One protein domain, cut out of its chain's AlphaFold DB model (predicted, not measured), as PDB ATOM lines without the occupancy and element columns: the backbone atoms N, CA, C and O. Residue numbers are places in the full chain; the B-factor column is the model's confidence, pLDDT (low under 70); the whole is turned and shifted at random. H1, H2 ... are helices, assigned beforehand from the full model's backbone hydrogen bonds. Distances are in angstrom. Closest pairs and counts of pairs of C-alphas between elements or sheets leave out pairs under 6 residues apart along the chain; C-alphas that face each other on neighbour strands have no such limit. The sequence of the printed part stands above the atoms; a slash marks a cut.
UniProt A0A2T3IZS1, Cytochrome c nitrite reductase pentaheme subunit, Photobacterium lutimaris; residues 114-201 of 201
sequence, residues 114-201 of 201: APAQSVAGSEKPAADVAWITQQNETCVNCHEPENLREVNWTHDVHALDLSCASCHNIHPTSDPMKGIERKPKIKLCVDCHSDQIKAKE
ATOM      1  N   ALA A 114      -8.868  19.826 -19.099       92.50
ATOM      2  CA  ALA A 114      -8.940  18.425 -18.724       92.50
ATOM      3  C   ALA A 114      -8.626  17.510 -19.918       92.50
ATOM      4  O   ALA A 114      -8.778  17.906 -21.079       92.50
ATOM      5  N   PRO A 115      -8.172  16.273 -19.650       94.06
ATOM      6  CA  PRO A 115      -7.995  15.274 -20.692       94.06
ATOM      7  C   PRO A 115      -9.299  15.031 -21.459       94.06
ATOM      8  O   PRO A 115     -10.328  14.737 -20.853       94.06
ATOM      9  N   ALA A 116      -9.244  15.111 -22.785       93.56
ATOM     10  CA  ALA A 116     -10.347  14.773 -23.675       93.56
ATOM     11  C   ALA A 116      -9.883  14.384 -25.057       93.56
ATOM     12  O   ALA A 116      -8.864  14.869 -25.542       93.56
ATOM     13  N   GLN A 117     -10.726  13.582 -25.694       94.94
ATOM     14  CA  GLN A 117     -10.575  13.109 -27.054       94.94
ATOM     15  C   GLN A 117     -11.922  13.143 -27.782       94.94
ATOM     16  O   GLN A 117     -12.969  12.991 -27.154       94.94
ATOM     17  N   SER A 118     -11.903  13.332 -29.098       95.06
ATOM     18  CA  SER A 118     -13.110  13.360 -29.940       95.06
ATOM     19  C   SER A 118     -13.756  11.978 -30.105       95.06
ATOM     20  O   SER A 118     -14.930  11.856 -30.453       95.06
ATOM     21  N   VAL A 119     -13.000  10.917 -29.818       93.19
ATOM     22  CA  VAL A 119     -13.426   9.516 -29.893       93.19
ATOM     23  C   VAL A 119     -13.459   8.920 -28.491       93.19
ATOM     24  O   VAL A 119     -12.549   9.148 -27.708       93.19
ATOM     25  N   ALA A 120     -14.482   8.127 -28.169       89.75
ATOM     26  CA  ALA A 120     -14.577   7.478 -26.864       89.75
ATOM     27  C   ALA A 120     -13.492   6.401 -26.675       89.75
ATOM     28  O   ALA A 120     -13.185   5.647 -27.596       89.75
ATOM     29  N   GLY A 121     -12.957   6.324 -25.459       89.75
ATOM     30  CA  GLY A 121     -12.137   5.235 -24.927       89.75
ATOM     31  C   GLY A 121     -12.714   4.773 -23.586       89.75
ATOM     32  O   GLY A 121     -13.615   5.425 -23.048       89.75
ATOM     33  N   SER A 122     -12.217   3.667 -23.030       86.12
ATOM     34  CA  SER A 122     -12.655   3.209 -21.705       86.12
ATOM     35  C   SER A 122     -12.111   4.089 -20.575       86.12
ATOM     36  O   SER A 122     -12.784   4.267 -19.564       86.12
ATOM     37  N   GLU A 123     -10.945   4.712 -20.780       84.75
ATOM     38  CA  GLU A 123     -10.311   5.594 -19.789       84.75
ATOM     39  C   GLU A 123     -10.677   7.074 -19.984       84.75
ATOM     40  O   GLU A 123     -10.692   7.854 -19.030       84.75
ATOM     41  N   LYS A 124     -10.944   7.495 -21.228       85.06
ATOM     42  CA  LYS A 124     -11.303   8.883 -21.563       85.06
ATOM     43  C   LYS A 124     -12.577   8.915 -22.406       85.06
ATOM     44  O   LYS A 124     -12.554   8.431 -23.542       85.06
ATOM     45  N   PRO A 125     -13.678   9.497 -21.899       83.56
ATOM     46  CA  PRO A 125     -14.901   9.612 -22.678       83.56
ATOM     47  C   PRO A 125     -14.695  10.547 -23.875       83.56
ATOM     48  O   PRO A 125     -13.795  11.392 -23.876       83.56
ATOM     49  N   ALA A 126     -15.557  10.404 -24.882       92.25
ATOM     50  CA  ALA A 126     -15.620  11.369 -25.970       92.25
ATOM     51  C   ALA A 126     -16.068  12.734 -25.430       92.25
ATOM     52  O   ALA A 126     -16.989  12.810 -24.612       92.25
ATOM     53  N   ALA A 127     -15.449  13.800 -25.923       94.06
ATOM     54  CA  ALA A 127     -15.866  15.171 -25.682       94.06
ATOM     55  C   ALA A 127     -16.208  15.872 -27.001       94.06
ATOM     56  O   ALA A 127     -15.797  15.440 -28.079       94.06
ATOM     57  N   ASP A 128     -16.963  16.965 -26.902       95.50
ATOM     58  CA  ASP A 128     -17.247  17.823 -28.048       95.50
ATOM     59  C   ASP A 128     -15.935  18.401 -28.604       95.50
ATOM     60  O   ASP A 128     -15.107  18.926 -27.852       95.50
ATOM     61  N   VAL A 129     -15.752  18.318 -29.923       95.44
ATOM     62  CA  VAL A 129     -14.581  18.868 -30.620       95.44
ATOM     63  C   VAL A 129     -14.427  20.362 -30.335       95.44
ATOM     64  O   VAL A 129     -13.310  20.812 -30.107       95.44
ATOM     65  N   ALA A 130     -15.523  21.117 -30.244       95.06
ATOM     66  CA  ALA A 130     -15.481  22.537 -29.909       95.06
ATOM     67  C   ALA A 130     -14.893  22.786 -28.510       95.06
ATOM     68  O   ALA A 130     -14.188  23.773 -28.301       95.06
ATOM     69  N   TRP A 131     -15.137  21.887 -27.551       93.12
ATOM     70  CA  TRP A 131     -14.545  21.988 -26.215       93.12
ATOM     71  C   TRP A 131     -13.049  21.644 -26.214       93.12
ATOM     72  O   TRP A 131     -12.268  22.249 -25.476       93.12
ATOM     73  N   ILE A 132     -12.636  20.689 -27.050       95.62
ATOM     74  CA  ILE A 132     -11.224  20.330 -27.241       95.62
ATOM     75  C   ILE A 132     -10.464  21.500 -27.870       95.62
ATOM     76  O   ILE A 132      -9.442  21.931 -27.334       95.62
ATOM     77  N   THR A 133     -10.976  22.051 -28.971       95.19
ATOM     78  CA  THR A 133     -10.308  23.140 -29.689       95.19
ATOM     79  C   THR A 133     -10.256  24.413 -28.854       95.19
ATOM     80  O   THR A 133      -9.202  25.034 -28.800       95.19
ATOM     81  N   GLN A 134     -11.317  24.752 -28.113       93.81
ATOM     82  CA  GLN A 134     -11.325  25.921 -27.223       93.81
ATOM     83  C   GLN A 134     -10.241  25.849 -26.131       93.81
ATOM     84  O   GLN A 134      -9.617  26.859 -25.797       93.81
ATOM     85  N   GLN A 135      -9.980  24.667 -25.567       94.38
ATOM     86  CA  GLN A 135      -8.863  24.502 -24.632       94.38
ATOM     87  C   GLN A 135      -7.518  24.692 -25.330       94.38
ATOM     88  O   GLN A 135      -6.669  25.440 -24.845       94.38
ATOM     89  N   ASN A 136      -7.337  24.031 -26.475       96.81
ATOM     90  CA  ASN A 136      -6.081  24.051 -27.220       96.81
ATOM     91  C   ASN A 136      -5.743  25.457 -27.746       96.81
ATOM     92  O   ASN A 136      -4.572  25.835 -27.755       96.81
ATOM     93  N   GLU A 137      -6.753  26.257 -28.102       95.62
ATOM     94  CA  GLU A 137      -6.622  27.670 -28.490       95.62
ATOM     95  C   GLU A 137      -5.855  28.484 -27.445       95.62
ATOM     96  O   GLU A 137      -4.991  29.288 -27.793       95.62
ATOM     97  N   THR A 138      -6.083  28.223 -26.154       96.44
ATOM     98  CA  THR A 138      -5.364  28.931 -25.086       96.44
ATOM     99  C   THR A 138      -3.860  28.662 -25.136       96.44
ATOM    100  O   THR A 138      -3.059  29.563 -24.890       96.44
ATOM    101  N   CYS A 139      -3.460  27.443 -25.498       97.12
ATOM    102  CA  CYS A 139      -2.058  27.062 -25.626       97.12
ATOM    103  C   CYS A 139      -1.425  27.711 -26.862       97.12
ATOM    104  O   CYS A 139      -0.347  28.306 -26.773       97.12
ATOM    105  N   VAL A 140      -2.105  27.628 -28.011       96.38
ATOM    106  CA  VAL A 140      -1.571  28.136 -29.284       96.38
ATOM    107  C   VAL A 140      -1.642  29.655 -29.422       96.38
ATOM    108  O   VAL A 140      -1.035  30.211 -30.332       96.38
ATOM    109  N   ASN A 141      -2.281  30.346 -28.473       95.44
ATOM    110  CA  ASN A 141      -2.114  31.787 -28.328       95.44
ATOM    111  C   ASN A 141      -0.645  32.161 -28.097       95.44
ATOM    112  O   ASN A 141      -0.225  33.205 -28.572       95.44
ATOM    113  N   CYS A 142       0.146  31.335 -27.399       97.50
ATOM    114  CA  CYS A 142       1.584  31.573 -27.193       97.50
ATOM    115  C   CYS A 142       2.480  30.563 -27.925       97.50
ATOM    116  O   CYS A 142       3.608  30.898 -28.282       97.50
ATOM    117  N   HIS A 143       2.012  29.331 -28.136       96.94
ATOM    118  CA  HIS A 143       2.781  28.273 -28.788       96.94
ATOM    119  C   HIS A 143       2.432  28.145 -30.270       96.94
ATOM    120  O   HIS A 143       1.369  27.650 -30.636       96.94
ATOM    121  N   GLU A 144       3.362  28.529 -31.136       96.38
ATOM    122  CA  GLU A 144       3.153  28.452 -32.580       96.38
ATOM    123  C   GLU A 144       3.105  26.991 -33.072       96.38
ATOM    124  O   GLU A 144       4.013  26.211 -32.758       96.38
ATOM    125  N   PRO A 145       2.103  26.611 -33.890       95.56
ATOM    126  CA  PRO A 145       1.986  25.254 -34.429       95.56
ATOM    127  C   PRO A 145       3.227  24.771 -35.190       95.56
ATOM    128  O   PRO A 145       3.586  23.600 -35.096       95.56
ATOM    129  N   GLU A 146       3.918  25.666 -35.903       96.69
ATOM    130  CA  GLU A 146       5.150  25.335 -36.626       96.69
ATOM    131  C   GLU A 146       6.240  24.811 -35.681       96.69
ATOM    132  O   GLU A 146       6.754  23.712 -35.892       96.69
ATOM    133  N   ASN A 147       6.498  25.517 -34.578       97.50
ATOM    134  CA  ASN A 147       7.480  25.107 -33.572       97.50
ATOM    135  C   ASN A 147       7.065  23.802 -32.872       97.50
ATOM    136  O   ASN A 147       7.896  22.929 -32.611       97.50
ATOM    137  N   LEU A 148       5.770  23.632 -32.579       96.94
ATOM    138  CA  LEU A 148       5.253  22.399 -31.972       96.94
ATOM    139  C   LEU A 148       5.484  21.184 -32.881       96.94
ATOM    140  O   LEU A 148       5.915  20.124 -32.411       96.94
ATOM    141  N   ARG A 149       5.248  21.343 -34.186       95.75
ATOM    142  CA  ARG A 149       5.491  20.310 -35.196       95.75
ATOM    143  C   ARG A 149       6.962  19.942 -35.314       95.75
ATOM    144  O   ARG A 149       7.274  18.758 -35.443       95.75
ATOM    145  N   GLU A 150       7.855  20.927 -35.268       96.50
ATOM    146  CA  GLU A 150       9.301  20.693 -35.322       96.50
ATOM    147  C   GLU A 150       9.801  19.879 -34.126       96.50
ATOM    148  O   GLU A 150      10.628  18.980 -34.287       96.50
ATOM    149  N   VAL A 151       9.258  20.138 -32.931       93.81
ATOM    150  CA  VAL A 151       9.571  19.345 -31.734       93.81
ATOM    151  C   VAL A 151       9.011  17.928 -31.856       93.81
ATOM    152  O   VAL A 151       9.693  16.957 -31.512       93.81
ATOM    153  N   ASN A 152       7.764  17.786 -32.316       93.62
ATOM    154  CA  ASN A 152       7.155  16.487 -32.583       93.62
ATOM    155  C   ASN A 152       5.956  16.603 -33.540       93.62
ATOM    156  O   ASN A 152       4.975  17.281 -33.238       93.62
ATOM    157  N   TRP A 153       5.983  15.844 -34.639       95.25
ATOM    158  CA  TRP A 153       4.922  15.825 -35.654       95.25
ATOM    159  C   TRP A 153       3.547  15.426 -35.102       95.25
ATOM    160  O   TRP A 153       2.523  15.748 -35.699       95.25
ATOM    161  N   THR A 154       3.505  14.721 -33.966       95.38
ATOM    162  CA  THR A 154       2.247  14.258 -33.376       95.38
ATOM    163  C   THR A 154       1.338  15.400 -32.930       95.38
ATOM    164  O   THR A 154       0.154  15.153 -32.749       95.38
ATOM    165  N   HIS A 155       1.845  16.619 -32.726       97.06
ATOM    166  CA  HIS A 155       0.991  17.750 -32.351       97.06
ATOM    167  C   HIS A 155      -0.039  18.068 -33.442       97.06
ATOM    168  O   HIS A 155      -1.219  18.194 -33.127       97.06
ATOM    169  N   ASP A 156       0.369  18.087 -34.716       96.12
ATOM    170  CA  ASP A 156      -0.519  18.409 -35.844       96.12
ATOM    171  C   ASP A 156      -1.713  17.455 -35.932       96.12
ATOM    172  O   ASP A 156      -2.853  17.888 -36.073       96.12
ATOM    173  N   VAL A 157      -1.460  16.149 -35.817       95.44
ATOM    174  CA  VAL A 157      -2.511  15.130 -35.994       95.44
ATOM    175  C   VAL A 157      -3.474  15.039 -34.812       95.44
ATOM    176  O   VAL A 157      -4.525  14.422 -34.939       95.44
ATOM    177  N   HIS A 158      -3.121  15.628 -33.669       96.44
ATOM    178  CA  HIS A 158      -3.939  15.604 -32.456       96.44
ATOM    179  C   HIS A 158      -4.621  16.943 -32.164       96.44
ATOM    180  O   HIS A 158      -5.552  16.970 -31.365       96.44
ATOM    181  N   ALA A 159      -4.197  18.040 -32.796       94.44
ATOM    182  CA  ALA A 159      -4.591  19.401 -32.426       94.44
ATOM    183  C   ALA A 159      -6.111  19.649 -32.386       94.44
ATOM    184  O   ALA A 159      -6.568  20.486 -31.608       94.44
ATOM    185  N   LEU A 160      -6.888  18.928 -33.203       94.25
ATOM    186  CA  LEU A 160      -8.347  19.069 -33.289       94.25
ATOM    187  C   LEU A 160      -9.123  17.957 -32.569       94.25
ATOM    188  O   LEU A 160     -10.317  18.100 -32.338       94.25
ATOM    189  N   ASP A 161      -8.455  16.865 -32.201       95.38
ATOM    190  CA  ASP A 161      -9.102  15.634 -31.737       95.38
ATOM    191  C   ASP A 161      -8.704  15.232 -30.315       95.38
ATOM    192  O   ASP A 161      -9.305  14.324 -29.743       95.38
ATOM    193  N   LEU A 162      -7.700  15.887 -29.731       96.19
ATOM    194  CA  LEU A 162      -7.178  15.590 -28.403       96.19
ATOM    195  C   LEU A 162      -6.786  16.889 -27.693       96.19
ATOM    196  O   LEU A 162      -6.099  17.742 -28.258       96.19
ATOM    197  N   SER A 163      -7.183  17.040 -26.430       96.50
ATOM    198  CA  SER A 163      -6.753  18.191 -25.635       96.50
ATOM    199  C   SER A 163      -5.268  18.076 -25.275       96.50
ATOM    200  O   SER A 163      -4.793  16.988 -24.935       96.50
ATOM    201  N   CYS A 164      -4.523  19.188 -25.273       97.00
ATOM    202  CA  CYS A 164      -3.104  19.202 -24.881       97.00
ATOM    203  C   CYS A 164      -2.882  18.583 -23.484       97.00
ATOM    204  O   CYS A 164      -1.914  17.849 -23.259       97.00
ATOM    205  N   ALA A 165      -3.834  18.816 -22.571       95.56
ATOM    206  CA  ALA A 165      -3.863  18.292 -21.204       95.56
ATOM    207  C   ALA A 165      -4.035  16.762 -21.113       95.56
ATOM    208  O   ALA A 165      -3.924  16.186 -20.033       95.56
ATOM    209  N   SER A 166      -4.301  16.076 -22.228       95.50
ATOM    210  CA  SER A 166      -4.335  14.610 -22.265       95.50
ATOM    211  C   SER A 166      -2.945  13.979 -22.181       95.50
ATOM    212  O   SER A 166      -2.831  12.835 -21.743       95.50
ATOM    213  N   CYS A 167      -1.905  14.719 -22.578       95.56
ATOM    214  CA  CYS A 167      -0.509  14.279 -22.525       95.56
ATOM    215  C   CYS A 167       0.321  15.126 -21.557       95.56
ATOM    216  O   CYS A 167       1.139  14.582 -20.816       95.56
ATOM    217  N   HIS A 168       0.108  16.443 -21.559       96.44
ATOM    218  CA  HIS A 168       0.872  17.381 -20.747       96.44
ATOM    219  C   HIS A 168       0.220  17.640 -19.393       96.44
ATOM    220  O   HIS A 168      -1.002  17.734 -19.284       96.44
ATOM    221  N   ASN A 169       1.051  17.840 -18.370       94.50
ATOM    222  CA  ASN A 169       0.609  18.334 -17.069       94.50
ATOM    223  C   ASN A 169       1.497  19.500 -16.621       94.50
ATOM    224  O   ASN A 169       2.700  19.329 -16.434       94.50
ATOM    225  N   ILE A 170       0.904  20.689 -16.496       94.94
ATOM    226  CA  ILE A 170       1.645  21.958 -16.418       94.94
ATOM    227  C   ILE A 170       1.843  22.450 -14.982       94.94
ATOM    228  O   ILE A 170       2.844  23.110 -14.700       94.94
ATOM    229  N   HIS A 171       0.918  22.131 -14.072       95.00
ATOM    230  CA  HIS A 171       1.009  22.565 -12.677       95.00
ATOM    231  C   HIS A 171       2.175  21.908 -11.920       95.00
ATOM    232  O   HIS A 171       2.957  22.638 -11.311       95.00
ATOM    233  N   PRO A 172       2.391  20.579 -11.982       93.75
ATOM    234  CA  PRO A 172       3.498  19.948 -11.272       93.75
ATOM    235  C   PRO A 172       4.868  20.386 -11.795       93.75
ATOM    236  O   PRO A 172       5.028  20.802 -12.938       93.75
ATOM    237  N   THR A 173       5.901  20.196 -10.972       92.50
ATOM    238  CA  THR A 173       7.293  20.525 -11.322       92.50
ATOM    239  C   THR A 173       7.794  19.810 -12.583       92.50
ATOM    240  O   THR A 173       8.655  20.337 -13.288       92.50
ATOM    241  N   SER A 174       7.265  18.620 -12.883       91.94
ATOM    242  CA  SER A 174       7.646  17.843 -14.061       91.94
ATOM    243  C   SER A 174       6.432  17.491 -14.909       91.94
ATOM    244  O   SER A 174       5.516  16.815 -14.446       91.94
ATOM    245  N   ASP A 175       6.491  17.884 -16.177       95.00
ATOM    246  CA  ASP A 175       5.573  17.444 -17.223       95.00
ATOM    247  C   ASP A 175       5.936  16.012 -17.667       95.00
ATOM    248  O   ASP A 175       7.102  15.777 -18.004       95.00
ATOM    249  N   PRO A 176       4.986  15.055 -17.707       94.88
ATOM    250  CA  PRO A 176       5.231  13.690 -18.172       94.88
ATOM    251  C   PRO A 176       5.854  13.592 -19.568       94.88
ATOM    252  O   PRO A 176       6.542  12.613 -19.860       94.88
ATOM    253  N   MET A 177       5.606  14.572 -20.443       95.25
ATOM    254  CA  MET A 177       6.152  14.571 -21.805       95.25
ATOM    255  C   MET A 177       7.584  15.107 -21.874       95.25
ATOM    256  O   MET A 177       8.311  14.824 -22.833       95.25
ATOM    257  N   LYS A 178       8.033  15.846 -20.855       93.06
ATOM    258  CA  LYS A 178       9.379  16.413 -20.817       93.06
ATOM    259  C   LYS A 178      10.403  15.309 -20.567       93.06
ATOM    260  O   LYS A 178      10.433  14.693 -19.509       93.06
ATOM    261  N   GLY A 179      11.276  15.080 -21.546       91.62
ATOM    262  CA  GLY A 179      12.332  14.067 -21.442       91.62
ATOM    263  C   GLY A 179      11.823  12.624 -21.492       91.62
ATOM    264  O   GLY A 179      12.554  11.714 -21.115       91.62
ATOM    265  N   ILE A 180      10.589  12.391 -21.954       95.00
ATOM    266  CA  ILE A 180      10.048  11.035 -22.066       95.00
ATOM    267  C   ILE A 180      10.874  10.179 -23.039       95.00
ATOM    268  O   ILE A 180      11.064  10.511 -24.216       95.00
ATOM    269  N   GLU A 181      11.327   9.032 -22.535       96.56
ATOM    270  CA  GLU A 181      12.118   8.058 -23.280       96.56
ATOM    271  C   GLU A 181      11.347   7.450 -24.460       96.56
ATOM    272  O   GLU A 181      10.115   7.369 -24.477       96.56
ATOM    273  N   ARG A 182      12.077   6.938 -25.458       95.19
ATOM    274  CA  ARG A 182      11.473   6.415 -26.698       95.19
ATOM    275  C   ARG A 182      10.436   5.313 -26.448       95.19
ATOM    276  O   ARG A 182       9.367   5.329 -27.051       95.19
ATOM    277  N   LYS A 183      10.746   4.344 -25.582       97.25
ATOM    278  CA  LYS A 183       9.863   3.198 -25.302       97.25
ATOM    279  C   LYS A 183       8.544   3.610 -24.622       97.25
ATOM    280  O   LYS A 183       7.500   3.250 -25.164       97.25
ATOM    281  N   PRO A 184       8.537   4.345 -23.490       96.69
ATOM    282  CA  PRO A 184       7.286   4.804 -22.882       96.69
ATOM    283  C   PRO A 184       6.502   5.761 -23.788       96.69
ATOM    284  O   PRO A 184       5.279   5.671 -23.820       96.69
ATOM    285  N   LYS A 185       7.178   6.588 -24.601       95.50
ATOM    286  CA  LYS A 185       6.519   7.433 -25.609       95.50
ATOM    287  C   LYS A 185       5.704   6.612 -26.611       95.50
ATOM    288  O   LYS A 185       4.541   6.908 -26.836       95.50
ATOM    289  N   ILE A 186       6.283   5.545 -27.171       96.56
ATOM    290  CA  ILE A 186       5.562   4.643 -28.089       96.56
ATOM    291  C   ILE A 186       4.419   3.920 -27.365       96.56
ATOM    292  O   ILE A 186       3.343   3.748 -27.935       96.56
ATOM    293  N   LYS A 187       4.638   3.508 -26.108       97.19
ATOM    294  CA  LYS A 187       3.610   2.837 -25.305       97.19
ATOM    295  C   LYS A 187       2.358   3.707 -25.156       97.19
ATOM    296  O   LYS A 187       1.269   3.185 -25.338       97.19
ATOM    297  N   LEU A 188       2.513   5.013 -24.917       95.50
ATOM    298  CA  LEU A 188       1.392   5.956 -24.831       95.50
ATOM    299  C   LEU A 188       0.510   5.923 -26.088       95.50
ATOM    300  O   LEU A 188      -0.711   5.844 -25.980       95.50
ATOM    301  N   CYS A 189       1.132   5.934 -27.273       95.31
ATOM    302  CA  CYS A 189       0.416   5.861 -28.546       95.31
ATOM    303  C   CYS A 189      -0.395   4.561 -28.641       95.31
ATOM    304  O   CYS A 189      -1.583   4.582 -28.954       95.31
ATOM    305  N   VAL A 190       0.255   3.429 -28.352       97.19
ATOM    306  CA  VAL A 190      -0.370   2.104 -28.438       97.19
ATOM    307  C   VAL A 190      -1.512   1.973 -27.439       97.19
ATOM    308  O   VAL A 190      -2.583   1.518 -27.824       97.19
ATOM    309  N   ASP A 191      -1.306   2.374 -26.187       96.00
ATOM    310  CA  ASP A 191      -2.310   2.251 -25.132       96.00
ATOM    311  C   ASP A 191      -3.572   3.052 -25.473       96.00
ATOM    312  O   ASP A 191      -4.665   2.493 -25.461       96.00
ATOM    313  N   CYS A 192      -3.418   4.331 -25.837       95.44
ATOM    314  CA  CYS A 192      -4.542   5.221 -26.122       95.44
ATOM    315  C   CYS A 192      -5.341   4.762 -27.351       95.44
ATOM    316  O   CYS A 192      -6.556   4.584 -27.283       95.44
ATOM    317  N   HIS A 193      -4.669   4.479 -28.471       95.44
ATOM    318  CA  HIS A 193      -5.377   4.043 -29.677       95.44
ATOM    319  C   HIS A 193      -5.968   2.634 -29.540       95.44
ATOM    320  O   HIS A 193      -7.031   2.368 -30.097       95.44
ATOM    321  N   SER A 194      -5.333   1.735 -28.779       95.88
ATOM    322  CA  SER A 194      -5.925   0.423 -28.478       95.88
ATOM    323  C   SER A 194      -7.174   0.558 -27.609       95.88
ATOM    324  O   SER A 194      -8.126  -0.191 -27.805       95.88
ATOM    325  N   ASP A 195      -7.180   1.496 -26.660       95.44
ATOM    326  CA  ASP A 195      -8.346   1.799 -25.827       95.44
ATOM    327  C   ASP A 195      -9.524   2.326 -26.661       95.44
ATOM    328  O   ASP A 195     -10.638   1.816 -26.559       95.44
ATOM    329  N   GLN A 196      -9.262   3.270 -27.570       94.12
ATOM    330  CA  GLN A 196     -10.271   3.792 -28.500       94.12
ATOM    331  C   GLN A 196     -10.863   2.711 -29.416       94.12
ATOM    332  O   GLN A 196     -12.036   2.780 -29.773       94.12
ATOM    333  N   ILE A 197     -10.058   1.730 -29.838       93.81
ATOM    334  CA  ILE A 197     -10.542   0.606 -30.652       93.81
ATOM    335  C   ILE A 197     -11.457  -0.286 -29.815       93.81
ATOM    336  O   ILE A 197     -12.580  -0.546 -30.228       93.81
ATOM    337  N   LYS A 198     -11.012  -0.692 -28.621       91.12
ATOM    338  CA  LYS A 198     -11.795  -1.559 -27.729       91.12
ATOM    339  C   LYS A 198     -13.126  -0.938 -27.320       91.12
ATOM    340  O   LYS A 198     -14.107  -1.649 -27.212       91.12
ATOM    341  N   ALA A 199     -13.170   0.375 -27.096       87.31
ATOM    342  CA  ALA A 199     -14.398   1.069 -26.711       87.31
ATOM    343  C   ALA A 199     -15.433   1.188 -27.847       87.31
ATOM    344  O   ALA A 199     -16.575   1.572 -27.592       87.31
ATOM    345  N   LYS A 200     -15.042   0.904 -29.098       80.00
ATOM    346  CA  LYS A 200     -15.953   0.861 -30.254       80.00
ATOM    347  C   LYS A 200     -16.566  -0.522 -30.492       80.00
ATOM    348  O   LYS A 200     -17.514  -0.601 -31.274       80.00
ATOM    349  N   GLU A 201     -16.001  -1.570 -29.896       70.50
ATOM    350  CA  GLU A 201     -16.468  -2.963 -29.982       70.50
ATOM    351  C   GLU A 201     -17.540  -3.258 -28.925       70.50
ATOM    352  O   GLU A 201     -18.507  -3.973 -29.275       70.50
TER     353      GLU A 201
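AT A GLANCE: This is residues 114 to 201 of the 201 residues of the protein "Cytochrome c nitrite reductase pentaheme subunit" of Photobacterium lutimaris (UniProt A0A2T3IZS1). Four helices stand round a core of loops: H1 and H4 on opposite sides, short H2 and H3 as a touching pair at another side. The unnamed stretch 114 to 128 leads into H1, and the long unnamed stretch 159 to 181 joins H3 to H4, its C-alphas lying 4 to 19 A from the mean of all C-alphas; residues 179 to 184, of which 182 to 184 belong to H4, stick out. The 88 printed residues hold helices H1, H2, H3, H4 in that order and no named strand; the class is all helix, with 41 residues in named elements, under half. The whole is compact, radius of gyration of the C-alphas 13.2 A, spanning 38 by 32 by 25 A.

IN THESE COORDINATES: H1, residues 129 to 140, begins at C-alpha (-14.581, 18.868, -30.620) and is 16.0 A long. H2 is residues 145 to 151, 10.0 A, and H3 residues 154 to 158, 6.4 A. H4, residues 182 to 198, 24.6 A, ends at C-alpha (-11.795, -1.559, -27.729).

HOW THE PARTS SIT: H1 and H2 meet only through their tight link. H2 and H3 touch, the closest C-alphas being those of Arg 149 and His 155, 5.9 A apart. H4 is apart from H1, H2 and H3; H1 is apart from H3. Every O i to N i+4 pair is within hydrogen-bond range in H2 and H3, 6 of 8 in H1 and 12 of 13 in H4.

THE WHOLE: The C-alphas farthest apart, of Cys 142 and Glu 201, are 39.1 A apart. The printed part has no cut; the link H3 to H4, 23 residues, is long. Mean pLDDT of the printed part is 94.1, and no printed residue is under 70.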